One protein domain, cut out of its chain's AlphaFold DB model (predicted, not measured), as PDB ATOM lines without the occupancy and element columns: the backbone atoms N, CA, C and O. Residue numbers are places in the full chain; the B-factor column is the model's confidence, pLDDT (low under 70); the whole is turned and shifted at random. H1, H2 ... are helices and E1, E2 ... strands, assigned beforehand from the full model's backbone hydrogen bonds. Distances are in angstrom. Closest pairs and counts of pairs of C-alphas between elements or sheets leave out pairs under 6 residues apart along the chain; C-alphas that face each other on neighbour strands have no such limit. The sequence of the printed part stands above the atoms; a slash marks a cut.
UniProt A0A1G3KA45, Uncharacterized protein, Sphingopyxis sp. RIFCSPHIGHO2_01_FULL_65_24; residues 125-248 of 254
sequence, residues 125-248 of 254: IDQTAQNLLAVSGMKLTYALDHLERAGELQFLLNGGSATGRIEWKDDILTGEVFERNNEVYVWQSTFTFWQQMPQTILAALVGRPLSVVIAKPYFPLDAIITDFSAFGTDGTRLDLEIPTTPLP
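This is residues 125 to 248 of the 254 residues of an uncharacterized protein of Sphingopyxis sp. RIFCSPHIGHO2_01_FULL_65_24 (UniProt A0A1G3KA45). What shape do these atoms make? They make a long, twisted wall of two sheets set edge to edge, E1 E2 E3 E4 and then E5 E7 E6, with E4 and E5 side by side where they meet. H1 packs on the first sheet over E2 and E3, H2 lies across E1 and E2, and H3 lies over E6 in the second sheet. What is it built of? The 124 printed residues hold three named helices and eight named strands, in the order H1 H2 E1 E2 E3 E4 E5 H3 E6 E7 E8; both sheets are antiparallel and the class is mixed. The whole is compact, with a radius of gyration of the C-alphas of 14.7 A, and elongated, spanning 46 by 30 by 22 A.

What is on the first sheet? H1, residues 127 to 136, is on the sheet of E1, residues 152 to 157, E2, residues 162 to 169, E3, residues 172 to 179, and E4, residues 182 to 184; its closest C-alphas to E3 are those of Ala 129 and Gly 175, 3.8 A. H2, residues 140 to 150, is on it too, giving two layers, helices on one face of a sheet. How are its strands joined? They form a meander, each the antiparallel neighbour of the one before, with N 153 and O 166 at 2.8 A, N 165 and O 176 at 2.8 A and N 182 and O 179 at 2.9 A. How is the second sheet built? E5, residues 190 to 193, H3, residues 199 to 205, and E6, residues 224 to 231, form a split strand-helix-strand unit, two strands running the same way with E7, residues 235 to 241, between them, and a right-handed crossover. N 191 and O 238 are 2.9 A apart, N 226 and O 239 2.8 A. H3 is over E6, with C-alphas 205 and 225 closest at 6.5 A. Are the helix backbones complete? Every O i to N i+4 pair is within hydrogen-bond range in H1 and H3, and 6 of 7 in H2.

Where does it start and end? H1 begins at C-alpha 127 (8.998, 34.175, -61.226), and E8, residues 244 to 246, ends at C-alpha 246 (-1.024, 32.068, -58.336). Which elements are long? E3 measures 22.6 A, E2 21.6 A, E7 19.9 A and E6 18.9 A; E6 bends by 62 degrees at residue 227.

How large is it? The two C-alphas farthest apart, those of Arg 149 and Thr 200, are 46.9 A apart. Is anything missing or uncertain? The printed part has no cut, the link from H3 to E6 is long with 18 residues, and residues 180 to 188 are under 70 in pLDDT.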
ATOM      1  N   ILE A 125       1.525  35.624 -60.776       92.38
ATOM      2  CA  ILE A 125       2.781  36.355 -60.633       92.38
ATOM      3  C   ILE A 125       3.911  35.530 -61.242       92.38
ATOM      4  O   ILE A 125       4.123  34.377 -60.855       92.38
ATOM      5  N   ASP A 126       4.623  36.111 -62.207       91.94
ATOM      6  CA  ASP A 126       5.764  35.445 -62.829       91.94
ATOM      7  C   ASP A 126       6.960  35.362 -61.863       91.94
ATOM      8  O   ASP A 126       7.084  36.118 -60.889       91.94
ATOM      9  N   GLN A 127       7.853  34.403 -62.103       91.25
ATOM     10  CA  GLN A 127       8.998  34.175 -61.226       91.25
ATOM     11  C   GLN A 127       9.951  35.382 -61.188       91.25
ATOM     12  O   GLN A 127      10.613  35.616 -60.175       91.25
ATOM     13  N   THR A 128      10.019  36.179 -62.256       91.00
ATOM     14  CA  THR A 128      10.872  37.374 -62.303       91.00
ATOM     15  C   THR A 128      10.363  38.449 -61.344       91.00
ATOM     16  O   THR A 128      11.140  38.989 -60.560       91.00
ATOM     17  N   ALA A 129       9.060  38.726 -61.338       92.44
ATOM     18  CA  ALA A 129       8.400  39.648 -60.427       92.44
ATOM     19  C   ALA A 129       8.574  39.191 -58.979       92.44
ATOM     20  O   ALA A 129       8.939  39.999 -58.126       92.44
ATOM     21  N   GLN A 130       8.400  37.893 -58.700       92.69
ATOM     22  CA  GLN A 130       8.665  37.331 -57.370       92.69
ATOM     23  C   GLN A 130      10.100  37.601 -56.919       92.69
ATOM     24  O   GLN A 130      10.325  38.102 -55.815       92.69
ATOM     25  N   ASN A 131      11.066  37.311 -57.788       91.88
ATOM     26  CA  ASN A 131      12.481  37.497 -57.501       91.88
ATOM     27  C   ASN A 131      12.813  38.979 -57.283       91.88
ATOM     28  O   ASN A 131      13.563  39.325 -56.371       91.88
ATOM     29  N   LEU A 132      12.210  39.873 -58.064       92.31
ATOM     30  CA  LEU A 132      12.373  41.315 -57.926       92.31
ATOM     31  C   LEU A 132      11.790  41.863 -56.622       92.31
ATOM     32  O   LEU A 132      12.450  42.662 -55.950       92.31
ATOM     33  N   LEU A 133      10.600  41.415 -56.223       92.88
ATOM     34  CA  LEU A 133      10.011  41.747 -54.923       92.88
ATOM     35  C   LEU A 133      10.895  41.242 -53.777       92.88
ATOM     36  O   LEU A 133      11.185  41.990 -52.844       92.88
ATOM     37  N   ALA A 134      11.393  40.007 -53.880       92.94
ATOM     38  CA  ALA A 134      12.263  39.409 -52.874       92.94
ATOM     39  C   ALA A 134      13.593  40.169 -52.729       92.94
ATOM     40  O   ALA A 134      13.972  40.541 -51.618       92.94
ATOM     41  N   VAL A 135      14.283  40.451 -53.838       91.62
ATOM     42  CA  VAL A 135      15.584  41.145 -53.838       91.62
ATOM     43  C   VAL A 135      15.455  42.602 -53.393       91.62
ATOM     44  O   VAL A 135      16.348  43.116 -52.722       91.62
ATOM     45  N   SER A 136      14.356  43.276 -53.739       90.50
ATOM     46  CA  SER A 136      14.097  44.652 -53.292       90.50
ATOM     47  C   SER A 136      13.614  44.744 -51.839       90.50
ATOM     48  O   SER A 136      13.561  45.841 -51.285       90.50
ATOM     49  N   GLY A 137      13.255  43.618 -51.211       90.31
ATOM     50  CA  GLY A 137      12.611  43.595 -49.895       90.31
ATOM     51  C   GLY A 137      11.194  44.181 -49.905       90.31
ATOM     52  O   GLY A 137      10.660  44.543 -48.853       90.31
ATOM     53  N   MET A 138      10.584  44.309 -51.085       92.06
ATOM     54  CA  MET A 138       9.276  44.914 -51.259       92.06
ATOM     55  C   MET A 138       8.167  43.909 -50.955       92.06
ATOM     56  O   MET A 138       8.137  42.793 -51.471       92.06
ATOM     57  N   LYS A 139       7.204  44.325 -50.130       91.50
ATOM     58  CA  LYS A 139       6.004  43.522 -49.878       91.50
ATOM     59  C   LYS A 139       5.100  43.537 -51.106       91.50
ATOM     60  O   LYS A 139       4.833  44.606 -51.651       91.50
ATOM     61  N   LEU A 140       4.548  42.375 -51.458       90.69
ATOM     62  CA  LEU A 140       3.589  42.231 -52.556       90.69
ATOM     63  C   LEU A 140       2.423  43.224 -52.444       90.69
ATOM     64  O   LEU A 140       2.089  43.878 -53.422       90.69
ATOM     65  N   THR A 141       1.858  43.408 -51.247       89.38
ATOM     66  CA  THR A 141       0.745  44.348 -51.026       89.38
ATOM     67  C   THR A 141       1.105  45.784 -51.406       89.38
ATOM     68  O   THR A 141       0.323  46.460 -52.059       89.38
ATOM     69  N   TYR A 142       2.317  46.233 -51.065       90.25
ATOM     70  CA  TYR A 142       2.795  47.565 -51.436       90.25
ATOM     71  C   TYR A 142       2.956  47.707 -52.955       90.25
ATOM     72  O   TYR A 142       2.613  48.745 -53.516       90.25
ATOM     73  N   ALA A 143       3.462  46.664 -53.620       91.19
ATOM     74  CA  ALA A 143       3.592  46.658 -55.071       91.19
ATOM     75  C   ALA A 143       2.220  46.747 -55.754       91.19
ATOM     76  O   ALA A 143       2.038  47.576 -56.641       91.19
ATOM     77  N   LEU A 144       1.245  45.955 -55.295       89.38
ATOM     78  CA  LEU A 144      -0.123  45.969 -55.817       89.38
ATOM     79  C   LEU A 144      -0.787  47.345 -55.659       89.38
ATOM     80  O   LEU A 144      -1.311  47.869 -56.639       89.38
ATOM     81  N   ASP A 145      -0.683  47.971 -54.482       87.06
ATOM     82  CA  ASP A 145      -1.221  49.320 -54.238       87.06
ATOM     83  C   ASP A 145      -0.610  50.374 -55.180       87.06
ATOM     84  O   ASP A 145      -1.277  51.328 -55.588       87.06
ATOM     85  N   HIS A 146       0.680  50.242 -55.504       88.94
ATOM     86  CA  HIS A 146       1.352  51.157 -56.424       88.94
ATOM     87  C   HIS A 146       0.891  50.941 -57.866       88.94
ATOM     88  O   HIS A 146       0.601  51.904 -58.576       88.94
ATOM     89  N   LEU A 147       0.778  49.680 -58.282       89.06
ATOM     90  CA  LEU A 147       0.344  49.298 -59.623       89.06
ATOM     91  C   LEU A 147      -1.088  49.732 -59.916       89.06
ATOM     92  O   LEU A 147      -1.366  50.187 -61.020       89.06
ATOM     93  N   GLU A 148      -1.980  49.668 -58.927       82.56
ATOM     94  CA  GLU A 148      -3.343  50.195 -59.061       82.56
ATOM     95  C   GLU A 148      -3.371  51.706 -59.346       82.56
ATOM     96  O   GLU A 148      -4.300  52.197 -59.982       82.56
ATOM     97  N   ARG A 149      -2.354  52.457 -58.901       80.50
ATOM     98  CA  ARG A 149      -2.291  53.920 -59.057       80.50
ATOM     99  C   ARG A 149      -1.529  54.366 -60.296       80.50
ATOM    100  O   ARG A 149      -1.918  55.352 -60.913       80.50
ATOM    101  N   ALA A 150      -0.419  53.700 -60.600       83.81
ATOM    102  CA  ALA A 150       0.548  54.152 -61.597       83.81
ATOM    103  C   ALA A 150       0.665  53.216 -62.811       83.81
ATOM    104  O   ALA A 150       1.307  53.582 -63.790       83.81
ATOM    105  N   GLY A 151       0.064  52.021 -62.770       84.56
ATOM    106  CA  GLY A 151       0.129  51.016 -63.840       84.56
ATOM    107  C   GLY A 151       1.446  50.233 -63.897       84.56
ATOM    108  O   GLY A 151       1.438  49.051 -64.236       84.56
ATOM    109  N   GLU A 152       2.552  50.851 -63.489       89.88
ATOM    110  CA  GLU A 152       3.878  50.241 -63.400       89.88
ATOM    111  C   GLU A 152       4.605  50.662 -62.116       89.88
ATOM    112  O   GLU A 152       4.287  51.678 -61.498       89.88
ATOM    113  N   LEU A 153       5.597  49.871 -61.707       91.56
ATOM    114  CA  LEU A 153       6.461  50.152 -60.567       91.56
ATOM    115  C   LEU A 153       7.921  49.912 -60.943       91.56
ATOM    116  O   LEU A 153       8.322  48.780 -61.203       91.56
ATOM    117  N   GLN A 154       8.726  50.973 -60.920       91.69
ATOM    118  CA  GLN A 154      10.145  50.931 -61.271       91.69
ATOM    119  C   GLN A 154      11.028  51.267 -60.063       91.69
ATOM    120  O   GLN A 154      10.738  52.192 -59.304       91.69
ATOM    121  N   PHE A 155      12.123  50.528 -59.875       91.31
ATOM    122  CA  PHE A 155      13.046  50.730 -58.755       91.31
ATOM    123  C   PHE A 155      14.480  50.326 -59.089       91.31
ATOM    124  O   PHE A 155      14.749  49.498 -59.957       91.31
ATOM    125  N   LEU A 156      15.430  50.925 -58.371       90.31
ATOM    126  CA  LEU A 156      16.850  50.639 -58.531       90.31
ATOM    127  C   LEU A 156      17.258  49.390 -57.745       90.31
ATOM    128  O   LEU A 156      16.835  49.176 -56.611       90.31
ATOM    129  N   LEU A 157      18.142  48.603 -58.345       85.00
ATOM    130  CA  LEU A 157      18.729  47.390 -57.791       85.00
ATOM    131  C   LEU A 157      20.249  47.531 -57.714       85.00
ATOM    132  O   LEU A 157      20.855  48.310 -58.455       85.00
ATOM    133  N   ASN A 158      20.871  46.750 -56.827       81.12
ATOM    134  CA  ASN A 158      22.327  46.608 -56.735       81.12
ATOM    135  C   ASN A 158      23.075  47.963 -56.737       81.12
ATOM    136  O   ASN A 158      23.930  48.224 -57.586       81.12
ATOM    137  N   GLY A 159      22.672  48.873 -55.843       79.25
ATOM    138  CA  GLY A 159      23.285  50.200 -55.715       79.25
ATOM    139  C   GLY A 159      23.080  51.136 -56.916       79.25
ATOM    140  O   GLY A 159      23.839  52.088 -57.062       79.25
ATOM    141  N   GLY A 160      22.089  50.873 -57.777       82.19
ATOM    142  CA  GLY A 160      21.780  51.688 -58.960       82.19
ATOM    143  C   GLY A 160      22.399  51.188 -60.267       82.19
ATOM    144  O   GLY A 160      22.320  51.878 -61.276       82.19
ATOM    145  N   SER A 161      23.011  50.000 -60.265       82.00
ATOM    146  CA  SER A 161      23.596  49.393 -61.473       82.00
ATOM    147  C   SER A 161      22.583  48.650 -62.351       82.00
ATOM    148  O   SER A 161      22.870  48.385 -63.518       82.00
ATOM    149  N   ALA A 162      21.405  48.342 -61.806       83.62
ATOM    150  CA  ALA A 162      20.293  47.748 -62.531       83.62
ATOM    151  C   ALA A 162      18.971  48.403 -62.117       83.62
ATOM    152  O   ALA A 162      18.859  49.003 -61.043       83.62
ATOM    153  N   THR A 163      17.959  48.260 -62.961       88.25
ATOM    154  CA  THR A 163      16.606  48.752 -62.711       88.25
ATOM    155  C   THR A 163      15.623  47.602 -62.851       88.25
ATOM    156  O   THR A 163      15.598  46.932 -63.878       88.25
ATOM    157  N   GLY A 164      14.836  47.363 -61.807       89.31
ATOM    158  CA  GLY A 164      13.700  46.455 -61.837       89.31
ATOM    159  C   GLY A 164      12.435  47.210 -62.223       89.31
ATOM    160  O   GLY A 164      12.245  48.353 -61.799       89.31
ATOM    161  N   ARG A 165      11.571  46.572 -63.006       91.12
ATOM    162  CA  ARG A 165      10.220  47.045 -63.301       91.12
ATOM    163  C   ARG A 165       9.227  45.919 -63.054       91.12
ATOM    164  O   ARG A 165       9.498  44.778 -63.403       91.12
ATOM    165  N   ILE A 166       8.099  46.247 -62.444       92.12
ATOM    166  CA  ILE A 166       6.968  45.344 -62.254       92.12
ATOM    167  C   ILE A 166       5.740  46.004 -62.878       92.12
ATOM    168  O   ILE A 166       5.525  47.198 -62.678       92.12
ATOM    169  N   GLU A 167       4.947  45.247 -63.629       91.75
ATOM    170  CA  GLU A 167       3.715  45.732 -64.263       91.75
ATOM    171  C   GLU A 167       2.709  44.597 -64.490       91.75
ATOM    172  O   GLU A 167       3.080  43.421 -64.565       91.75
ATOM    173  N   TRP A 168       1.428  44.946 -64.612       89.44
ATOM    174  CA  TRP A 168       0.389  43.996 -65.008       89.44
ATOM    175  C   TRP A 168       0.330  43.860 -66.523       89.44
ATOM    176  O   TRP A 168       0.102  44.847 -67.230       89.44
ATOM    177  N   LYS A 169       0.430  42.625 -67.012       85.38
ATOM    178  CA  LYS A 169       0.287  42.290 -68.427       85.38
ATOM    179  C   LYS A 169      -0.601  41.067 -68.576       85.38
ATOM    180  O   LYS A 169      -0.319  40.029 -67.997       85.38
ATOM    181  N   ASP A 170      -1.693  41.241 -69.312       79.88
ATOM    182  CA  ASP A 170      -2.703  40.219 -69.601       79.88
ATOM    183  C   ASP A 170      -3.374  39.504 -68.411       79.88
ATOM    184  O   ASP A 170      -4.246  38.708 -68.708       79.88
ATOM    185  N   ASP A 171      -3.126  39.897 -67.146       79.94
ATOM    186  CA  ASP A 171      -3.528  39.252 -65.856       79.94
ATOM    187  C   ASP A 171      -2.375  38.603 -65.067       79.94
ATOM    188  O   ASP A 171      -2.556  38.090 -63.955       79.94
ATOM    189  N   ILE A 172      -1.164  38.699 -65.608       89.19
ATOM    190  CA  ILE A 172       0.071  38.259 -64.975       89.19
ATOM    191  C   ILE A 172       0.805  39.486 -64.446       89.19
ATOM    192  O   ILE A 172       1.044  40.470 -65.154       89.19
ATOM    193  N   LEU A 173       1.180  39.435 -63.174       91.56
ATOM    194  CA  LEU A 173       2.117  40.372 -62.590       91.56
ATOM    195  C   LEU A 173       3.521  39.998 -63.066       91.56
ATOM    196  O   LEU A 173       4.080  38.988 -62.631       91.56
ATOM    197  N   THR A 174       4.059  40.805 -63.975       90.69
ATOM    198  CA  THR A 174       5.317  40.524 -64.673       90.69
ATOM    199  C   THR A 174       6.480  41.336 -64.133       90.69
ATOM    200  O   THR A 174       6.290  42.452 -63.644       90.69
ATOM    201  N   GLY A 175       7.683  40.767 -64.207       89.12
ATOM    202  CA  GLY A 175       8.925  41.407 -63.785       89.12
ATOM    203  C   GLY A 175       9.918  41.585 -64.930       89.12
ATOM    204  O   GLY A 175      10.151  40.668 -65.711       89.12
ATOM    205  N   GLU A 176      10.568  42.743 -64.993       86.81
ATOM    206  CA  GLU A 176      11.600  43.074 -65.977       86.81
ATOM    207  C   GLU A 176      12.851  43.643 -65.307       86.81
ATOM    208  O   GLU A 176      12.773  44.360 -64.304       86.81
ATOM    209  N   VAL A 177      14.020  43.336 -65.877       85.12
ATOM    210  CA  VAL A 177      15.315  43.799 -65.367       85.12
ATOM    211  C   VAL A 177      16.121  44.441 -66.480       85.12
ATOM    212  O   VAL A 177      16.444  43.807 -67.481       85.12
ATOM    213  N   PHE A 178      16.510  45.688 -66.255       79.56
ATOM    214  CA  PHE A 178      17.368  46.452 -67.145       79.56
ATOM    215  C   PHE A 178      18.750  46.601 -66.514       79.56
ATOM    216  O   PHE A 178      18.897  47.187 -65.440       79.56
ATOM    217  N   GLU A 179      19.776  46.084 -67.183       78.06
ATOM    218  CA  GLU A 179      21.177  46.254 -66.808       78.06
ATOM    219  C   GLU A 179      21.956  46.742 -68.034       78.06
ATOM    220  O   GLU A 179      21.740  46.266 -69.144       78.06
ATOM    221  N   ARG A 180      22.891  47.681 -67.848       64.81
ATOM    222  CA  ARG A 180      23.591  48.401 -68.934       64.81
ATOM    223  C   ARG A 180      24.261  47.505 -69.997       64.81
ATOM    224  O   ARG A 180      24.554  47.992 -71.081       64.81
ATOM    225  N   ASN A 181      24.502  46.229 -69.683       60.25
ATOM    226  CA  ASN A 181      25.138  45.237 -70.557       60.25
ATOM    227  C   ASN A 181      24.284  43.969 -70.787       60.25
ATOM    228  O   ASN A 181      24.773  43.041 -71.420       60.25
ATOM    229  N   ASN A 182      23.055  43.898 -70.265       59.56
ATOM    230  CA  ASN A 182      22.124  42.782 -70.456       59.56
ATOM    231  C   ASN A 182      20.714  43.373 -70.560       59.56
ATOM    232  O   ASN A 182      20.129  43.779 -69.553       59.56
ATOM    233  N   GLU A 183      20.181  43.472 -71.774       55.00
ATOM    234  CA  GLU A 183      18.804  43.915 -71.977       55.00
ATOM    235  C   GLU A 183      17.891  42.692 -71.894       55.00
ATOM    236  O   GLU A 183      17.896  41.823 -72.765       55.00
ATOM    237  N   VAL A 184      17.121  42.576 -70.816       57.12
ATOM    238  CA  VAL A 184      16.180  41.466 -70.645       57.12
ATOM    239  C   VAL A 184      14.777  42.012 -70.860       57.12
ATOM    240  O   VAL A 184      14.140  42.539 -69.950       57.12
ATOM    241  N   TYR A 185      14.312  41.909 -72.106       55.03
ATOM    242  CA  TYR A 185      12.958  42.278 -72.505       55.03
ATOM    243  C   TYR A 185      12.014  41.106 -72.236       55.03
ATOM    244  O   TYR A 185      11.698  40.294 -73.112       55.03
ATOM    245  N   VAL A 186      11.565  41.004 -70.988       50.19
ATOM    246  CA  VAL A 186      10.752  39.870 -70.532       50.19
ATOM    247  C   VAL A 186       9.332  39.881 -71.107       50.19
ATOM    248  O   VAL A 186       8.711  38.827 -71.154       50.19
ATOM    249  N   TRP A 187       8.838  40.987 -71.682       49.75
ATOM    250  CA  TRP A 187       7.591  40.933 -72.467       49.75
ATOM    251  C   TRP A 187       7.644  39.922 -73.623       49.75
ATOM    252  O   TRP A 187       6.624  39.380 -74.027       49.75
ATOM    253  N   GLN A 188       8.836  39.647 -74.145       59.56
ATOM    254  CA  GLN A 188       9.030  38.649 -75.193       59.56
ATOM    255  C   GLN A 188       9.452  37.288 -74.627       59.56
ATOM    256  O   GLN A 188       9.818  36.405 -75.394       59.56
ATOM    257  N   SER A 189       9.463  37.154 -73.296       71.56
ATOM    258  CA  SER A 189      10.090  36.057 -72.567       71.56
ATOM    259  C   SER A 189      11.524  35.834 -73.045       71.56
ATOM    260  O   SER A 189      11.904  34.729 -73.399       71.56
ATOM    261  N   THR A 190      12.326  36.902 -73.101       82.25
ATOM    262  CA  THR A 190      13.687  36.833 -73.651       82.25
ATOM    263  C   THR A 190      14.765  37.153 -72.645       82.25
ATOM    264  O   THR A 190      14.611  38.040 -71.808       82.25
ATOM    265  N   PHE A 191      15.906  36.491 -72.806       84.31
ATOM    266  CA  PHE A 191      17.177  36.891 -72.223       84.31
ATOM    267  C   PHE A 191      18.166  37.206 -73.343       84.31
ATOM    268  O   PHE A 191      18.447  36.344 -74.177       84.31
ATOM    269  N   THR A 192      18.702  38.430 -73.371       82.44
ATOM    270  CA  THR A 192      19.746  38.811 -74.330       82.44
ATOM    271  C   THR A 192      21.057  39.120 -73.628       82.44
ATOM    272  O   THR A 192      21.089  39.685 -72.532       82.44
ATOM    273  N   PHE A 193      22.155  38.747 -74.276       80.19
ATOM    274  CA  PHE A 193      23.498  39.080 -73.830       80.19
ATOM    275  C   PHE A 193      24.400  39.334 -75.038       80.19
ATOM    276  O   PHE A 193      24.264  38.708 -76.093       80.19
ATOM    277  N   TRP A 194      25.338  40.267 -74.884       75.56
ATOM    278  CA  TRP A 194      26.222  40.751 -75.950       75.56
ATOM    279  C   TRP A 194      27.427  39.826 -76.185       75.56
ATOM    280  O   TRP A 194      28.580  40.252 -76.129       75.56
ATOM    281  N   GLN A 195      27.158  38.538 -76.398       79.31
ATOM    282  CA  GLN A 195      28.158  37.556 -76.801       79.31
ATOM    283  C   GLN A 195      27.524  36.500 -77.715       79.31
ATOM    284  O   GLN A 195      26.548  35.847 -77.342       79.31
ATOM    285  N   GLN A 196      28.107  36.281 -78.894       78.94
ATOM    286  CA  GLN A 196      27.752  35.141 -79.736       78.94
ATOM    287  C   GLN A 196      28.279  33.848 -79.118       78.94
ATOM    288  O   GLN A 196      29.456  33.736 -78.763       78.94
ATOM    289  N   MET A 197      27.409  32.846 -79.035       78.94
ATOM    290  CA  MET A 197      27.803  31.480 -78.713       78.94
ATOM    291  C   MET A 197      27.729  30.600 -79.967       78.94
ATOM    292  O   MET A 197      26.872  30.815 -80.826       78.94
ATOM    293  N   PRO A 198      28.596  29.578 -80.087       85.38
ATOM    294  CA  PRO A 198      28.465  28.572 -81.132       85.38
ATOM    295  C   PRO A 198      27.060  27.959 -81.144       85.38
ATOM    296  O   PRO A 198      26.547  27.577 -80.091       85.38
ATOM    297  N   GLN A 199      26.464  27.791 -82.330       85.12
ATOM    298  CA  GLN A 199      25.118  27.213 -82.471       85.12
ATOM    299  C   GLN A 199      24.977  25.842 -81.797       85.12
ATOM    300  O   GLN A 199      23.919  25.523 -81.274       85.12
ATOM    301  N   THR A 200      26.043  25.039 -81.767       88.69
ATOM    302  CA  THR A 200      26.053  23.737 -81.084       88.69
ATOM    303  C   THR A 200      25.898  23.860 -79.570       88.69
ATOM    304  O   THR A 200      25.266  23.005 -78.958       88.69
ATOM    305  N   ILE A 201      26.446  24.920 -78.968       87.25
ATOM    306  CA  ILE A 201      26.255  25.222 -77.547       87.25
ATOM    307  C   ILE A 201      24.825  25.708 -77.329       87.25
ATOM    308  O   ILE A 201      24.147  25.176 -76.460       87.25
ATOM    309  N   LEU A 202      24.341  26.644 -78.151       88.56
ATOM    310  CA  LEU A 202      22.982  27.188 -78.035       88.56
ATOM    311  C   LEU A 202      21.897  26.118 -78.191       88.56
ATOM    312  O   LEU A 202      20.984  26.045 -77.376       88.56
ATOM    313  N   ALA A 203      22.047  25.216 -79.160       89.56
ATOM    314  CA  ALA A 203      21.139  24.088 -79.337       89.56
ATOM    315  C   ALA A 203      21.130  23.143 -78.124       89.56
ATOM    316  O   ALA A 203      20.093  22.572 -77.803       89.56
ATOM    317  N   ALA A 204      22.257  23.002 -77.420       92.00
ATOM    318  CA  ALA A 204      22.332  22.213 -76.192       92.00
ATOM    319  C   ALA A 204      21.712  22.921 -74.970       92.00
ATOM    320  O   ALA A 204      21.494  22.272 -73.944       92.00
ATOM    321  N   LEU A 205      21.444  24.230 -75.057       92.00
ATOM    322  CA  LEU A 205      20.763  24.990 -74.008       92.00
ATOM    323  C   LEU A 205      19.240  24.843 -74.066       92.00
ATOM    324  O   LEU A 205      18.594  25.013 -73.037       92.00
ATOM    325  N   VAL A 206      18.657  24.503 -75.218       94.44
ATOM    326  CA  VAL A 206      17.205  24.305 -75.339       94.44
ATOM    327  C   VAL A 206      16.740  23.177 -74.404       94.44
ATOM    328  O   VAL A 206      17.348  22.110 -74.327       94.44
ATOM    329  N   GLY A 207      15.670  23.433 -73.652       93.81
ATOM    330  CA  GLY A 207      15.140  22.568 -72.597       93.81
ATOM    331  C   GLY A 207      15.904  22.644 -71.270       93.81
ATOM    332  O   GLY A 207      15.567  21.921 -70.331       93.81
ATOM    333  N   ARG A 208      16.943  23.481 -71.162       94.56
ATOM    334  CA  ARG A 208      17.712  23.685 -69.924       94.56
ATOM    335  C   ARG A 208      17.198  24.915 -69.167       94.56
ATOM    336  O   ARG A 208      16.703  25.850 -69.793       94.56
ATOM    337  N   PRO A 209      17.343  24.943 -67.832       93.25
ATOM    338  CA  PRO A 209      17.003  26.121 -67.046       93.25
ATOM    339  C   PRO A 209      17.992  27.265 -67.302       93.25
ATOM    340  O   PRO A 209      19.186  27.028 -67.494       93.25
ATOM    341  N   LEU A 210      17.522  28.510 -67.223       89.69
ATOM    342  CA  LEU A 210      18.314  29.728 -67.430       89.69
ATOM    343  C   LEU A 210      19.519  29.824 -66.478       89.69
ATOM    344  O   LEU A 210      20.540  30.421 -66.827       89.69
ATOM    345  N   SER A 211      19.441  29.181 -65.309       90.06
ATOM    346  CA  SER A 211      20.541  29.071 -64.342       90.06
ATOM    347  C   SER A 211      21.861  28.541 -64.912       90.06
ATOM    348  O   SER A 211      22.918  28.838 -64.353       90.06
ATOM    349  N   VAL A 212      21.841  27.794 -66.024       89.75
ATOM    350  CA  VAL A 212      23.075  27.324 -66.685       89.75
ATOM    351  C   VAL A 212      23.819  28.437 -67.433       89.75
ATOM    352  O   VAL A 212      24.998  28.278 -67.738       89.75
ATOM    353  N   VAL A 213      23.136  29.544 -67.737       86.25
ATOM    354  CA  VAL A 213      23.670  30.705 -68.468       86.25
ATOM    355  C   VAL A 213      23.969  31.852 -67.511       86.25
ATOM    356  O   VAL A 213      25.018  32.487 -67.611       86.25
ATOM    357  N   ILE A 214      23.064  32.119 -66.566       84.88
ATOM    358  CA  ILE A 214      23.204  33.223 -65.621       84.88
ATOM    359  C   ILE A 214      22.658  32.865 -64.242       84.88
ATOM    360  O   ILE A 214      21.570  32.322 -64.104       84.88
ATOM    361  N   ALA A 215      23.411  33.224 -63.203       84.56
ATOM    362  CA  ALA A 215      23.057  32.977 -61.810       84.56
ATOM    363  C   ALA A 215      22.994  34.300 -61.031       84.56
ATOM    364  O   ALA A 215      23.845  34.581 -60.185       84.56
ATOM    365  N   LYS A 216      22.002  35.145 -61.341       85.25
ATOM    366  CA  LYS A 216      21.701  36.354 -60.555       85.25
ATOM    367  C   LYS A 216      20.337  36.228 -59.875       85.25
ATOM    368  O   LYS A 216      19.416  35.683 -60.479       85.25
ATOM    369  N   PRO A 217      20.179  36.767 -58.652       85.69
ATOM    370  CA  PRO A 217      19.005  36.506 -57.819       85.69
ATOM    371  C   PRO A 217      17.705  37.126 -58.347       85.69
ATOM    372  O   PRO A 217      16.639  36.731 -57.900       85.69
ATOM    373  N   TYR A 218      17.778  38.085 -59.274       85.81
ATOM    374  CA  TYR A 218      16.607  38.721 -59.887       85.81
ATOM    375  C   TYR A 218      16.170  38.079 -61.216       85.81
ATOM    376  O   TYR A 218      15.146  38.481 -61.754       85.81
ATOM    377  N   PHE A 219      16.907  37.097 -61.753       85.94
ATOM    378  CA  PHE A 219      16.477  36.356 -62.946       85.94
ATOM    379  C   PHE A 219      15.658  35.121 -62.570       85.94
ATOM    380  O   PHE A 219      15.922  34.523 -61.525       85.94
ATOM    381  N   PRO A 220      14.689  34.709 -63.403       86.50
ATOM    382  CA  PRO A 220      13.921  33.491 -63.179       86.50
ATOM    383  C   PRO A 220      14.808  32.276 -63.492       86.50
ATOM    384  O   PRO A 220      14.843  31.784 -64.612       86.50
ATOM    385  N   LEU A 221      15.583  31.814 -62.509       84.38
ATOM    386  CA  LEU A 221      16.595  30.763 -62.697       84.38
ATOM    387  C   LEU A 221      16.022  29.420 -63.173       84.38
ATOM    388  O   LEU A 221      16.734  28.662 -63.836       84.38
ATOM    389  N   ASP A 222      14.748  29.174 -62.870       86.00
ATOM    390  CA  ASP A 222      13.982  28.000 -63.296       86.00
ATOM    391  C   ASP A 222      13.270  28.199 -64.646       86.00
ATOM    392  O   ASP A 222      12.602  27.283 -65.120       86.00
ATOM    393  N   ALA A 223      13.406  29.370 -65.286       90.00
ATOM    394  CA  ALA A 223      12.880  29.581 -66.631       90.00
ATOM    395  C   ALA A 223      13.555  28.635 -67.620       90.00
ATOM    396  O   ALA A 223      14.780  28.507 -67.626       90.00
ATOM    397  N   ILE A 224      12.760  27.978 -68.455       93.88
ATOM    398  CA  ILE A 224      13.256  27.001 -69.419       93.88
ATOM    399  C   ILE A 224      13.600  27.717 -70.715       93.88
ATOM    400  O   ILE A 224      12.783  28.463 -71.240       93.88
ATOM    401  N   ILE A 225      14.799  27.487 -71.243       93.81
ATOM    402  CA  ILE A 225      15.208  28.005 -72.549       93.81
ATOM    403  C   ILE A 225      14.471  27.204 -73.623       93.81
ATOM    404  O   ILE A 225      14.640  25.988 -73.709       93.81
ATOM    405  N   THR A 226      13.654  27.863 -74.434       94.88
ATOM    406  CA  THR A 226      12.794  27.216 -75.434       94.88
ATOM    407  C   THR A 226      13.336  27.353 -76.848       94.88
ATOM    408  O   THR A 226      13.191  26.424 -77.640       94.88
ATOM    409  N   ASP A 227      14.002  28.465 -77.152       93.69
ATOM    410  CA  ASP A 227      14.614  28.719 -78.455       93.69
ATOM    411  C   ASP A 227      15.769  29.728 -78.340       93.69
ATOM    412  O   ASP A 227      16.041  30.284 -77.269       93.69
ATOM    413  N   PHE A 228      16.482  29.960 -79.440       91.94
ATOM    414  CA  PHE A 228      17.521  30.973 -79.531       91.94
ATOM    415  C   PHE A 228      17.590  31.621 -80.916       91.94
ATOM    416  O   PHE A 228      17.342  31.008 -81.953       91.94
ATOM    417  N   SER A 229      18.020  32.878 -80.949       89.50
ATOM    418  CA  SER A 229      18.239  33.627 -82.185       89.50
ATOM    419  C   SER A 229      19.392  34.624 -82.048       89.50
ATOM    420  O   SER A 229      19.874  34.919 -80.953       89.50
ATOM    421  N   ALA A 230      19.883  35.125 -83.183       85.12
ATOM    422  CA  ALA A 230      20.874  36.196 -83.187       85.12
ATOM    423  C   ALA A 230      20.234  37.516 -82.728       85.12
ATOM    424  O   ALA A 230      19.118  37.846 -83.132       85.12
ATOM    425  N   PHE A 231      20.961  38.289 -81.923       80.38
ATOM    426  CA  PHE A 231      20.545  39.607 -81.449       80.38
ATOM    427  C   PHE A 231      21.603  40.655 -81.807       80.38
ATOM    428  O   PHE A 231      22.726  40.619 -81.311       80.38
ATOM    429  N   GLY A 232      21.259  41.600 -82.683       74.81
ATOM    430  CA  GLY A 232      22.226  42.576 -83.192       74.81
ATOM    431  C   GLY A 232      23.358  41.926 -84.000       74.81
ATOM    432  O   GLY A 232      23.166  40.880 -84.619       74.81
ATOM    433  N   THR A 233      24.534  42.562 -84.027       73.88
ATOM    434  CA  THR A 233      25.709  42.035 -84.744       73.88
ATOM    435  C   THR A 233      26.402  40.913 -83.980       73.88
ATOM    436  O   THR A 233      26.822  39.940 -84.594       73.88
ATOM    437  N   ASP A 234      26.471  41.015 -82.650       76.06
ATOM    438  CA  ASP A 234      27.333  40.163 -81.816       76.06
ATOM    439  C   ASP A 234      26.630  39.587 -80.572       76.06
ATOM    440  O   ASP A 234      27.284  39.019 -79.695       76.06
ATOM    441  N   GLY A 235      25.308  39.727 -80.463       82.19
ATOM    442  CA  GLY A 235      24.526  39.242 -79.330       82.19
ATOM    443  C   GLY A 235      23.770  37.946 -79.614       82.19
ATOM    444  O   GLY A 235      23.505  37.569 -80.759       82.19
ATOM    445  N   THR A 236      23.385  37.281 -78.531       87.06
ATOM    446  CA  THR A 236      22.495  36.120 -78.542       87.06
ATOM    447  C   THR A 236      21.216  36.482 -77.802       87.06
ATOM    448  O   THR A 236      21.266  37.091 -76.731       87.06
ATOM    449  N   ARG A 237      20.079  36.066 -78.353       89.06
ATOM    450  CA  ARG A 237      18.779  36.051 -77.688       89.06
ATOM    451  C   ARG A 237      18.398  34.611 -77.371       89.06
ATOM    452  O   ARG A 237      18.486  33.750 -78.241       89.06
ATOM    453  N   LEU A 238      17.958  34.377 -76.142       90.06
ATOM    454  CA  LEU A 238      17.310  33.146 -75.705       90.06
ATOM    455  C   LEU A 238      15.837  33.449 -75.464       90.06
ATOM    456  O   LEU A 238      15.535  34.398 -74.738       90.06
ATOM    457  N   ASP A 239      14.952  32.653 -76.050       92.06
ATOM    458  CA  ASP A 239      13.534  32.660 -75.706       92.06
ATOM    459  C   ASP A 239      13.314  31.710 -74.518       92.06
ATOM    460  O   ASP A 239      13.995  30.689 -74.376       92.06
ATOM    461  N   LEU A 240      12.409  32.089 -73.621       90.38
ATOM    462  CA  LEU A 240      12.214  31.484 -72.312       90.38
ATOM    463  C   LEU A 240      10.741  31.139 -72.084       90.38
ATOM    464  O   LEU A 240       9.844  31.862 -72.500       90.38
ATOM    465  N   GLU A 241      10.494  30.088 -71.317       91.62
ATOM    466  CA  GLU A 241       9.230  29.858 -70.625       91.62
ATOM    467  C   GLU A 241       9.431  30.207 -69.150       91.62
ATOM    468  O   GLU A 241      10.238  29.578 -68.459       91.62
ATOM    469  N   ILE A 242       8.741  31.245 -68.671       89.81
ATOM    470  CA  ILE A 242       8.892  31.746 -67.302       89.81
ATOM    471  C   ILE A 242       7.782  31.155 -66.430       89.81
ATOM    472  O   ILE A 242       6.607  31.382 -66.723       89.81
ATOM    473  N   PRO A 243       8.122  30.449 -65.338       89.75
ATOM    474  CA  PRO A 243       7.128  29.932 -64.416       89.75
ATOM    475  C   PRO A 243       6.289  31.050 -63.799       89.75
ATOM    476  O   PRO A 243       6.808  32.100 -63.410       89.75
ATOM    477  N   THR A 244       4.998  30.790 -63.648       90.06
ATOM    478  CA  THR A 244       4.060  31.659 -62.933       90.06
ATOM    479  C   THR A 244       3.473  30.918 -61.746       90.06
ATOM    480  O   THR A 244       3.149  29.734 -61.861       90.06
ATOM    481  N   THR A 245       3.251  31.611 -60.631       90.81
ATOM    482  CA  THR A 245       2.475  31.063 -59.512       90.81
ATOM    483  C   THR A 245       1.224  31.894 -59.261       90.81
ATOM    484  O   THR A 245       1.216  33.091 -59.555       90.81
ATOM    485  N   PRO A 246       0.165  31.308 -58.685       90.06
ATOM    486  CA  PRO A 246      -1.024  32.068 -58.336       90.06
ATOM    487  C   PRO A 246      -0.738  33.173 -57.317       90.06
ATOM    488  O   PRO A 246       0.036  32.973 -56.376       90.06
ATOM    489  N   LEU A 247      -1.387  34.326 -57.480       86.62
ATOM    490  CA  LEU A 247      -1.422  35.345 -56.436       86.62
ATOM    491  C   LEU A 247      -2.289  34.865 -55.266       86.62
ATOM    492  O   LEU A 247      -3.336  34.254 -55.506       86.62
ATOM    493  N   PRO A 248      -1.899  35.173 -54.014       82.38
ATOM    494  CA  PRO A 248      -2.729  34.881 -52.857       82.38
ATOM    495  C   PRO A 248      -4.111  35.511 -53.012       82.38
ATOM    496  O   PRO A 248      -4.238  36.634 -53.509       82.38
TER     497      PRO A 248